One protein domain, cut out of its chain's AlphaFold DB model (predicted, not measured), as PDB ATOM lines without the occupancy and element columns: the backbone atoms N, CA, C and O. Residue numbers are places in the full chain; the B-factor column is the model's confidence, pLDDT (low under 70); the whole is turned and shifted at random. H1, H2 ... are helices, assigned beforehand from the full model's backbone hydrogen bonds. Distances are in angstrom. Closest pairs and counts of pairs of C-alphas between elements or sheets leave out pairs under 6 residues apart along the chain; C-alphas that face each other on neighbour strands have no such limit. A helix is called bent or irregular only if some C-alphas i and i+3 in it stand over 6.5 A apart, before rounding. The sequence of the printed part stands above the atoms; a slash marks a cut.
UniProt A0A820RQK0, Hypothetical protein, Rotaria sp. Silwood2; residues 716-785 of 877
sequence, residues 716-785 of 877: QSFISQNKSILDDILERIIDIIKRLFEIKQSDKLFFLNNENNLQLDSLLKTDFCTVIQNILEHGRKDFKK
ATOM      1  N   GLN A 716     176.150  71.654  73.202       88.31
ATOM      2  CA  GLN A 716     175.739  72.800  74.015       88.31
ATOM      3  C   GLN A 716     175.118  73.926  73.167       88.31
ATOM      4  O   GLN A 716     174.160  74.564  73.608       88.31
ATOM      5  N   SER A 717     175.606  74.135  71.935       87.88
ATOM      6  CA  SER A 717     175.017  75.081  70.973       87.88
ATOM      7  C   SER A 717     173.655  74.615  70.437       87.88
ATOM      8  O   SER A 717     172.736  75.419  70.299       87.88
ATOM      9  N   PHE A 718     173.483  73.309  70.214       83.25
ATOM     10  CA  PHE A 718     172.211  72.719  69.797       83.25
ATOM     11  C   PHE A 718     171.155  72.814  70.908       83.25
ATOM     12  O   PHE A 718     170.014  73.204  70.657       83.25
ATOM     13  N   ILE A 719     171.541  72.534  72.157       86.38
ATOM     14  CA  ILE A 719     170.657  72.646  73.327       86.38
ATOM     15  C   ILE A 719     170.196  74.096  73.541       86.38
ATOM     16  O   ILE A 719     169.006  74.319  73.763       86.38
ATOM     17  N   SER A 720     171.089  75.088  73.437       89.69
ATOM     18  CA  SER A 720     170.717  76.497  73.642       89.69
ATOM     19  C   SER A 720     169.823  77.049  72.526       89.69
ATOM     20  O   SER A 720     168.848  77.744  72.823       89.69
ATOM     21  N   GLN A 721     170.069  76.680  71.261       87.25
ATOM     22  CA  GLN A 721     169.181  77.024  70.142       87.25
ATOM     23  C   GLN A 721     167.786  76.405  70.306       87.25
ATOM     24  O   GLN A 721     166.779  77.099  70.158       87.25
ATOM     25  N   ASN A 722     167.711  75.117  70.657       88.69
ATOM     26  CA  ASN A 722     166.432  74.437  70.855       88.69
ATOM     27  C   ASN A 722     165.657  74.998  72.054       88.69
ATOM     28  O   ASN A 722     164.437  75.133  71.960       88.69
ATOM     29  N   LYS A 723     166.344  75.388  73.138       91.62
ATOM     30  CA  LYS A 723     165.707  76.077  74.266       91.62
ATOM     31  C   LYS A 723     165.117  77.425  73.849       91.62
ATOM     32  O   LYS A 723     163.923  77.618  74.036       91.62
ATOM     33  N   SER A 724     165.891  78.300  73.202       92.69
ATOM     34  CA  SER A 724     165.383  79.610  72.762       92.69
ATOM     35  C   SER A 724     164.141  79.491  71.871       92.69
ATOM     36  O   SER A 724     163.229  80.303  71.982       92.69
ATOM     37  N   ILE A 725     164.080  78.472  71.005       89.62
ATOM     38  CA  ILE A 725     162.920  78.247  70.132       89.62
ATOM     39  C   ILE A 725     161.725  77.667  70.910       89.62
ATOM     40  O   ILE A 725     160.580  77.968  70.573       89.62
ATOM     41  N   LEU A 726     161.961  76.862  71.951       89.19
ATOM     42  CA  LEU A 726     160.909  76.384  72.851       89.19
ATOM     43  C   LEU A 726     160.329  77.527  73.701       89.19
ATOM     44  O   LEU A 726     159.110  77.603  73.848       89.19
ATOM     45  N   ASP A 727     161.173  78.431  74.194       91.19
ATOM     46  CA  ASP A 727     160.768  79.595  74.989       91.19
ATOM     47  C   ASP A 727     159.918  80.573  74.147       91.19
ATOM     48  O   ASP A 727     158.802  80.918  74.545       91.19
ATOM     49  N   ASP A 728     160.360  80.905  72.924       93.25
ATOM     50  CA  ASP A 728     159.598  81.664  71.909       93.25
ATOM     51  C   ASP A 728     158.206  81.061  71.637       93.25
ATOM     52  O   ASP A 728     157.207  81.763  71.441       93.25
ATOM     53  N   ILE A 729     158.138  79.729  71.571       90.25
ATOM     54  CA  ILE A 729     156.908  78.969  71.346       90.25
ATOM     55  C   ILE A 729     155.991  79.053  72.570       90.25
ATOM     56  O   ILE A 729     154.792  79.301  72.417       90.25
ATOM     57  N   LEU A 730     156.534  78.864  73.775       88.56
ATOM     58  CA  LEU A 730     155.779  78.913  75.024       88.56
ATOM     59  C   LEU A 730     155.215  80.314  75.277       88.56
ATOM     60  O   LEU A 730     154.041  80.422  75.634       88.56
ATOM     61  N   GLU A 731     155.977  81.381  75.017       94.06
ATOM     62  CA  GLU A 731     155.462  82.750  75.133       94.06
ATOM     63  C   GLU A 731     154.292  82.999  74.168       94.06
ATOM     64  O   GLU A 731     153.266  83.548  74.581       94.06
ATOM     65  N   ARG A 732     154.371  82.517  72.919       94.06
ATOM     66  CA  ARG A 732     153.254  82.613  71.959       94.06
ATOM     67  C   ARG A 732     152.021  81.834  72.417       94.06
ATOM     68  O   ARG A 732     150.919  82.373  72.338       94.06
ATOM     69  N   ILE A 733     152.174  80.608  72.934       89.38
ATOM     70  CA  ILE A 733     151.054  79.849  73.528       89.38
ATOM     71  C   ILE A 733     150.427  80.653  74.673       89.38
ATOM     72  O   ILE A 733     149.206  80.799  74.734       89.38
ATOM     73  N   ILE A 734     151.254  81.198  75.567       91.25
ATOM     74  CA  ILE A 734     150.816  81.980  76.725       91.25
ATOM     75  C   ILE A 734     150.081  83.256  76.286       91.25
ATOM     76  O   ILE A 734     149.063  83.598  76.889       91.25
ATOM     77  N   ASP A 735     150.529  83.947  75.236       93.81
ATOM     78  CA  ASP A 735     149.842  85.134  74.719       93.81
ATOM     79  C   ASP A 735     148.499  84.806  74.059       93.81
ATOM     80  O   ASP A 735     147.493  85.456  74.342       93.81
ATOM     81  N   ILE A 736     148.436  83.733  73.268       91.62
ATOM     82  CA  ILE A 736     147.177  83.248  72.686       91.62
ATOM     83  C   ILE A 736     146.190  82.857  73.794       91.62
ATOM     84  O   ILE A 736     145.011  83.202  73.721       91.62
ATOM     85  N   ILE A 737     146.659  82.211  74.868       89.12
ATOM     86  CA  ILE A 737     145.832  81.887  76.038       89.12
ATOM     87  C   ILE A 737     145.334  83.160  76.749       89.12
ATOM     88  O   ILE A 737     144.161  83.199  77.122       89.12
ATOM     89  N   LYS A 738     146.153  84.217  76.895       90.31
ATOM     90  CA  LYS A 738     145.684  85.521  77.419       90.31
ATOM     91  C   LYS A 738     144.562  86.091  76.553       90.31
ATOM     92  O   LYS A 738     143.482  86.344  77.077       90.31
ATOM     93  N   ARG A 739     144.768  86.194  75.234       91.19
ATOM     94  CA  ARG A 739     143.765  86.705  74.279       91.19
ATOM     95  C   ARG A 739     142.460  85.895  74.333       91.19
ATOM     96  O   ARG A 739     141.375  86.470  74.370       91.19
ATOM     97  N   LEU A 740     142.548  84.564  74.447       87.25
ATOM     98  CA  LEU A 740     141.389  83.678  74.649       87.25
ATOM     99  C   LEU A 740     140.641  83.945  75.971       87.25
ATOM    100  O   LEU A 740     139.426  83.752  76.030       87.25
ATOM    101  N   PHE A 741     141.332  84.378  77.030       86.25
ATOM    102  CA  PHE A 741     140.712  84.808  78.290       86.25
ATOM    103  C   PHE A 741     140.212  86.259  78.268       86.25
ATOM    104  O   PHE A 741     139.302  86.585  79.028       86.25
ATOM    105  N   GLU A 742     140.767  87.125  77.424       87.75
ATOM    106  CA  GLU A 742     140.323  88.513  77.238       87.75
ATOM    107  C   GLU A 742     139.017  88.570  76.431       87.75
ATOM    108  O   GLU A 742     138.043  89.153  76.907       87.75
ATOM    109  N   ILE A 743     138.930  87.837  75.311       85.50
ATOM    110  CA  ILE A 743     137.682  87.645  74.539       85.50
ATOM    111  C   ILE A 743     136.576  87.028  75.422       85.50
ATOM    112  O   ILE A 743     135.404  87.370  75.300       85.50
ATOM    113  N   LYS A 744     136.931  86.155  76.378       72.62
ATOM    114  CA  LYS A 744     135.980  85.581  77.354       72.62
ATOM    115  C   LYS A 744     135.616  86.507  78.525       72.62
ATOM    116  O   LYS A 744     134.765  86.127  79.327       72.62
ATOM    117  N   GLN A 745     136.245  87.675  78.670       74.25
ATOM    118  CA  GLN A 745     135.974  88.613  79.770       74.25
ATOM    119  C   GLN A 745     135.077  89.795  79.384       74.25
ATOM    120  O   GLN A 745     134.481  90.391  80.283       74.25
ATOM    121  N   SER A 746     134.933  90.123  78.093       68.31
ATOM    122  CA  SER A 746     133.978  91.151  77.645       68.31
ATOM    123  C   SER A 746     132.525  90.721  77.880       68.31
ATOM    124  O   SER A 746     131.704  91.504  78.365       68.31
ATOM    125  N   ASP A 747     132.221  89.454  77.593       56.72
ATOM    126  CA  ASP A 747     130.850  88.968  77.466       56.72
ATOM    127  C   ASP A 747     130.430  88.143  78.690       56.72
ATOM    128  O   ASP A 747     130.691  86.946  78.806       56.72
ATOM    129  N   LYS A 748     129.674  88.773  79.599       59.78
ATOM    130  CA  LYS A 748     128.983  88.064  80.699       59.78
ATOM    131  C   LYS A 748     127.845  87.145  80.221       59.78
ATOM    132  O   LYS A 748     127.281  86.410  81.029       59.78
ATOM    133  N   LEU A 749     127.499  87.195  78.935       50.03
ATOM    134  CA  LEU A 749     126.516  86.338  78.279       50.03
ATOM    135  C   LEU A 749     127.257  85.376  77.349       50.03
ATOM    136  O   LEU A 749     127.708  85.755  76.278       50.03
ATOM    137  N   PHE A 750     127.364  84.118  77.771       53.25
ATOM    138  CA  PHE A 750     128.160  83.063  77.122       53.25
ATOM    139  C   PHE A 750     127.605  82.570  75.765       53.25
ATOM    140  O   PHE A 750     127.958  81.484  75.306       53.25
ATOM    141  N   PHE A 751     126.686  83.324  75.156       48.47
ATOM    142  CA  PHE A 751     125.873  82.916  74.018       48.47
ATOM    143  C   PHE A 751     125.609  84.101  73.072       48.47
ATOM    144  O   PHE A 751     125.246  85.186  73.518       48.47
ATOM    145  N   LEU A 752     125.675  83.818  71.765       42.28
ATOM    146  CA  LEU A 752     125.048  84.552  70.648       42.28
ATOM    147  C   LEU A 752     125.693  85.843  70.098       42.28
ATOM    148  O   LEU A 752     125.179  86.335  69.095       42.28
ATOM    149  N   ASN A 753     126.819  86.362  70.610       56.28
ATOM    150  CA  ASN A 753     127.509  87.452  69.896       56.28
ATOM    151  C   ASN A 753     128.444  86.921  68.785       56.28
ATOM    152  O   ASN A 753     129.563  86.474  69.047       56.28
ATOM    153  N   ASN A 754     127.981  86.963  67.532       69.06
ATOM    154  CA  ASN A 754     128.687  86.385  66.379       69.06
ATOM    155  C   ASN A 754     130.049  87.037  66.081       69.06
ATOM    156  O   ASN A 754     130.944  86.354  65.587       69.06
ATOM    157  N   GLU A 755     130.245  88.315  66.413       75.62
ATOM    158  CA  GLU A 755     131.531  89.003  66.212       75.62
ATOM    159  C   GLU A 755     132.645  88.385  67.073       75.62
ATOM    160  O   GLU A 755     133.752  88.139  66.593       75.62
ATOM    161  N   ASN A 756     132.327  88.029  68.320       78.94
ATOM    162  CA  ASN A 756     133.271  87.382  69.231       78.94
ATOM    163  C   ASN A 756     133.567  85.931  68.821       78.94
ATOM    164  O   ASN A 756     134.687  85.458  69.015       78.94
ATOM    165  N   ASN A 757     132.621  85.247  68.161       83.38
ATOM    166  CA  ASN A 757     132.883  83.953  67.521       83.38
ATOM    167  C   ASN A 757     133.856  84.082  66.335       83.38
ATOM    168  O   ASN A 757     134.714  83.218  66.171       83.38
ATOM    169  N   LEU A 758     133.772  85.154  65.535       88.62
ATOM    170  CA  LEU A 758     134.703  85.405  64.425       88.62
ATOM    171  C   LEU A 758     136.117  85.749  64.919       88.62
ATOM    172  O   LEU A 758     137.090  85.221  64.382       88.62
ATOM    173  N   GLN A 759     136.246  86.571  65.966       89.69
ATOM    174  CA  GLN A 759     137.550  86.839  66.591       89.69
ATOM    175  C   GLN A 759     138.158  85.568  67.200       89.69
ATOM    176  O   GLN A 759     139.357  85.326  67.049       89.69
ATOM    177  N   LEU A 760     137.334  84.728  67.838       89.44
ATOM    178  CA  LEU A 760     137.749  83.444  68.396       89.44
ATOM    179  C   LEU A 760     138.198  82.451  67.309       89.44
ATOM    180  O   LEU A 760     139.276  81.877  67.444       89.44
ATOM    181  N   ASP A 761     137.421  82.261  66.234       90.31
ATOM    182  CA  ASP A 761     137.810  81.379  65.120       90.31
ATOM    183  C   ASP A 761     139.097  81.873  64.456       90.31
ATOM    184  O   ASP A 761     140.017  81.083  64.252       90.31
ATOM    185  N   SER A 762     139.221  83.186  64.219       93.50
ATOM    186  CA  SER A 762     140.451  83.785  63.693       93.50
ATOM    187  C   SER A 762     141.647  83.469  64.590       93.50
ATOM    188  O   SER A 762     142.580  82.823  64.126       93.50
ATOM    189  N   LEU A 763     141.607  83.834  65.876       93.94
ATOM    190  CA  LEU A 763     142.702  83.613  66.832       93.94
ATOM    191  C   LEU A 763     143.116  82.131  66.923       93.94
ATOM    192  O   LEU A 763     144.300  81.805  67.031       93.94
ATOM    193  N   LEU A 764     142.152  81.212  66.853       92.25
ATOM    194  CA  LEU A 764     142.431  79.779  66.880       92.25
ATOM    195  C   LEU A 764     143.015  79.256  65.561       92.25
ATOM    196  O   LEU A 764     143.864  78.364  65.580       92.25
ATOM    197  N   LYS A 765     142.599  79.813  64.425       92.25
ATOM    198  CA  LYS A 765     143.008  79.379  63.085       92.25
ATOM    199  C   LYS A 765     144.334  79.980  62.629       92.25
ATOM    200  O   LYS A 765     145.116  79.266  62.003       92.25
ATOM    201  N   THR A 766     144.580  81.258  62.925       93.69
ATOM    202  CA  THR A 766     145.786  81.997  62.515       93.69
ATOM    203  C   THR A 766     146.918  81.860  63.518       93.69
ATOM    204  O   THR A 766     148.060  81.684  63.107       93.69
ATOM    205  N   ASP A 767     146.623  81.910  64.819       94.94
ATOM    206  CA  ASP A 767     147.670  81.986  65.838       94.94
ATOM    207  C   ASP A 767     147.857  80.608  66.493       94.94
ATOM    208  O   ASP A 767     148.944  80.031  66.434       94.94
ATOM    209  N   PHE A 768     146.795  80.018  67.061       94.69
ATOM    210  CA  PHE A 768     146.903  78.755  67.814       94.69
ATOM    211  C   PHE A 768     147.282  77.556  66.934       94.69
ATOM    212  O   PHE A 768     148.245  76.847  67.237       94.69
ATOM    213  N   CYS A 769     146.574  77.343  65.819       95.69
ATOM    214  CA  CYS A 769     146.893  76.261  64.884       95.69
ATOM    215  C   CYS A 769     148.306  76.405  64.303       95.69
ATOM    216  O   CYS A 769     149.009  75.403  64.202       95.69
ATOM    217  N   THR A 770     148.747  77.622  63.973       95.75
ATOM    218  CA  THR A 770     150.091  77.872  63.429       95.75
ATOM    219  C   THR A 770     151.187  77.662  64.472       95.75
ATOM    220  O   THR A 770     152.234  77.112  64.142       95.75
ATOM    221  N   VAL A 771     150.966  78.012  65.743       95.75
ATOM    222  CA  VAL A 771     151.938  77.717  66.809       95.75
ATOM    223  C   VAL A 771     152.061  76.208  67.048       95.75
ATOM    224  O   VAL A 771     153.181  75.704  67.079       95.75
ATOM    225  N   ILE A 772     150.955  75.454  67.119       95.12
ATOM    226  CA  ILE A 772     151.029  73.984  67.263       95.12
ATOM    227  C   ILE A 772     151.605  73.322  66.001       95.12
ATOM    228  O   ILE A 772     152.384  72.375  66.109       95.12
ATOM    229  N   GLN A 773     151.294  73.840  64.809       95.25
ATOM    230  CA  GLN A 773     151.946  73.426  63.567       95.25
ATOM    231  C   GLN A 773     153.464  73.619  63.664       95.25
ATOM    232  O   GLN A 773     154.198  72.663  63.449       95.25
ATOM    233  N   ASN A 774     153.942  74.799  64.067       94.00
ATOM    234  CA  ASN A 774     155.372  75.088  64.189       94.00
ATOM    235  C   ASN A 774     156.080  74.176  65.208       94.00
ATOM    236  O   ASN A 774     157.194  73.736  64.938       94.00
ATOM    237  N   ILE A 775     155.439  73.837  66.334       93.56
ATOM    238  CA  ILE A 775     155.958  72.859  67.315       93.56
ATOM    239  C   ILE A 775     156.181  71.499  66.658       93.56
ATOM    240  O   ILE A 775     157.276  70.935  66.707       93.56
ATOM    241  N   LEU A 776     155.131  70.967  66.034       94.44
ATOM    242  CA  LEU A 776     155.160  69.626  65.465       94.44
ATOM    243  C   LEU A 776     156.016  69.571  64.194       94.44
ATOM    244  O   LEU A 776     156.616  68.540  63.917       94.44
ATOM    245  N   GLU A 777     156.127  70.666  63.441       94.00
ATOM    246  CA  GLU A 777     157.055  70.778  62.316       94.00
ATOM    247  C   GLU A 777     158.513  70.908  62.766       94.00
ATOM    248  O   GLU A 777     159.385  70.321  62.126       94.00
ATOM    249  N   HIS A 778     158.786  71.566  63.899       91.69
ATOM    250  CA  HIS A 778     160.118  71.573  64.498       91.69
ATOM    251  C   HIS A 778     160.541  70.152  64.897       91.69
ATOM    252  O   HIS A 778     161.595  69.695  64.462       91.69
ATOM    253  N   GLY A 779     159.699  69.420  65.636       90.31
ATOM    254  CA  GLY A 779     159.953  68.014  65.994       90.31
ATOM    255  C   GLY A 779     159.951  67.034  64.808       90.31
ATOM    256  O   GLY A 779     160.312  65.872  64.961       90.31
ATOM    257  N   ARG A 780     159.554  67.488  63.611       91.88
ATOM    258  CA  ARG A 780     159.498  66.709  62.361       91.88
ATOM    259  C   ARG A 780     160.671  66.990  61.419       91.88
ATOM    260  O   ARG A 780     160.731  66.360  60.365       91.88
ATOM    261  N   LYS A 781     161.606  67.890  61.757       89.81
ATOM    262  CA  LYS A 781     162.752  68.257  60.894       89.81
ATOM    263  C   LYS A 781     163.517  67.039  60.353       89.81
ATOM    264  O   LYS A 781     163.889  67.029  59.177       89.81
ATOM    265  N   ASP A 782     163.663  66.003  61.175       87.44
ATOM    266  CA  ASP A 782     164.343  64.747  60.830       87.44
ATOM    267  C   ASP A 782     163.453  63.811  59.984       87.44
ATOM    268  O   ASP A 782     163.915  63.107  59.086       87.44
ATOM    269  N   PHE A 783     162.135  63.870  60.187       88.56
ATOM    270  CA  PHE A 783     161.124  63.003  59.573       88.56
ATOM    271  C   PHE A 783     160.462  63.627  58.332       88.56
ATOM    272  O   PHE A 783     159.240  63.591  58.173       88.56
ATOM    273  N   LYS A 784     161.270  64.161  57.404       86.94
ATOM    274  CA  LYS A 784     160.824  64.938  56.219       86.94
ATOM    275  C   LYS A 784     159.708  64.299  55.371       86.94
ATOM    276  O   LYS A 784     158.957  65.023  54.724       86.94
ATOM    277  N   LYS A 785     159.586  62.962  55.357       92.44
ATOM    278  CA  LYS A 785     158.552  62.218  54.602       92.44
ATOM    279  C   LYS A 785     157.194  62.109  55.313       92.44
ATOM    280  O   LYS A 785     156.203  61.787  54.663       92.44
TER     281      LYS A 785
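AT A GLANCE: This is residues 716 to 785 of the 877 residues of the protein "Hypothetical protein" of Rotaria sp. Silwood2 (UniProt A0A820RQK0). A long helical hairpin: H1 and H2 lie side by side, running opposite ways, joined at one end by a short loop. The free end of H1, residues 716 to 721, sticks out at the other end, and so does the tail of residues 779 to 785. The printed part has 70 residues with two named helices, H1 then H2, and no named strand; its class is all helix. It is flat, 51 by 27 by 12 A, and only just loose, close to extended, with a radius of gyration of the C-alphas of 16.1 A.

IN THESE COORDINATES: H1, residues 716 to 746, is 45.8 A long and begins at C-alpha 716 (175.739, 72.800, 74.015). H2, residues 754 to 778, is 34.8 A long and ends at C-alpha 778 (160.118, 71.573, 64.498). H2 is neither bent nor irregular, but only just: C-alphas 766 and 769 are 6.3 A apart.

HOW THE PARTS SIT: H1 touches H2 with residues 729 to 743 alone; their closest C-alphas, of Ile 736 and Phe 768, are 6.6 A apart. They form a hairpin at a shallow tilt of 11 degrees, opposite ways. Every O i to N i+4 pair is within hydrogen-bond range in H1, and 18 of 21 in H2.

THE WHOLE: The C-alphas farthest apart, of Gln 716 and Leu 752, are 52.1 A apart. The printed part has no cut, and the link from H1 to H2 is short. Residues 746 to 754 have pLDDT under 70.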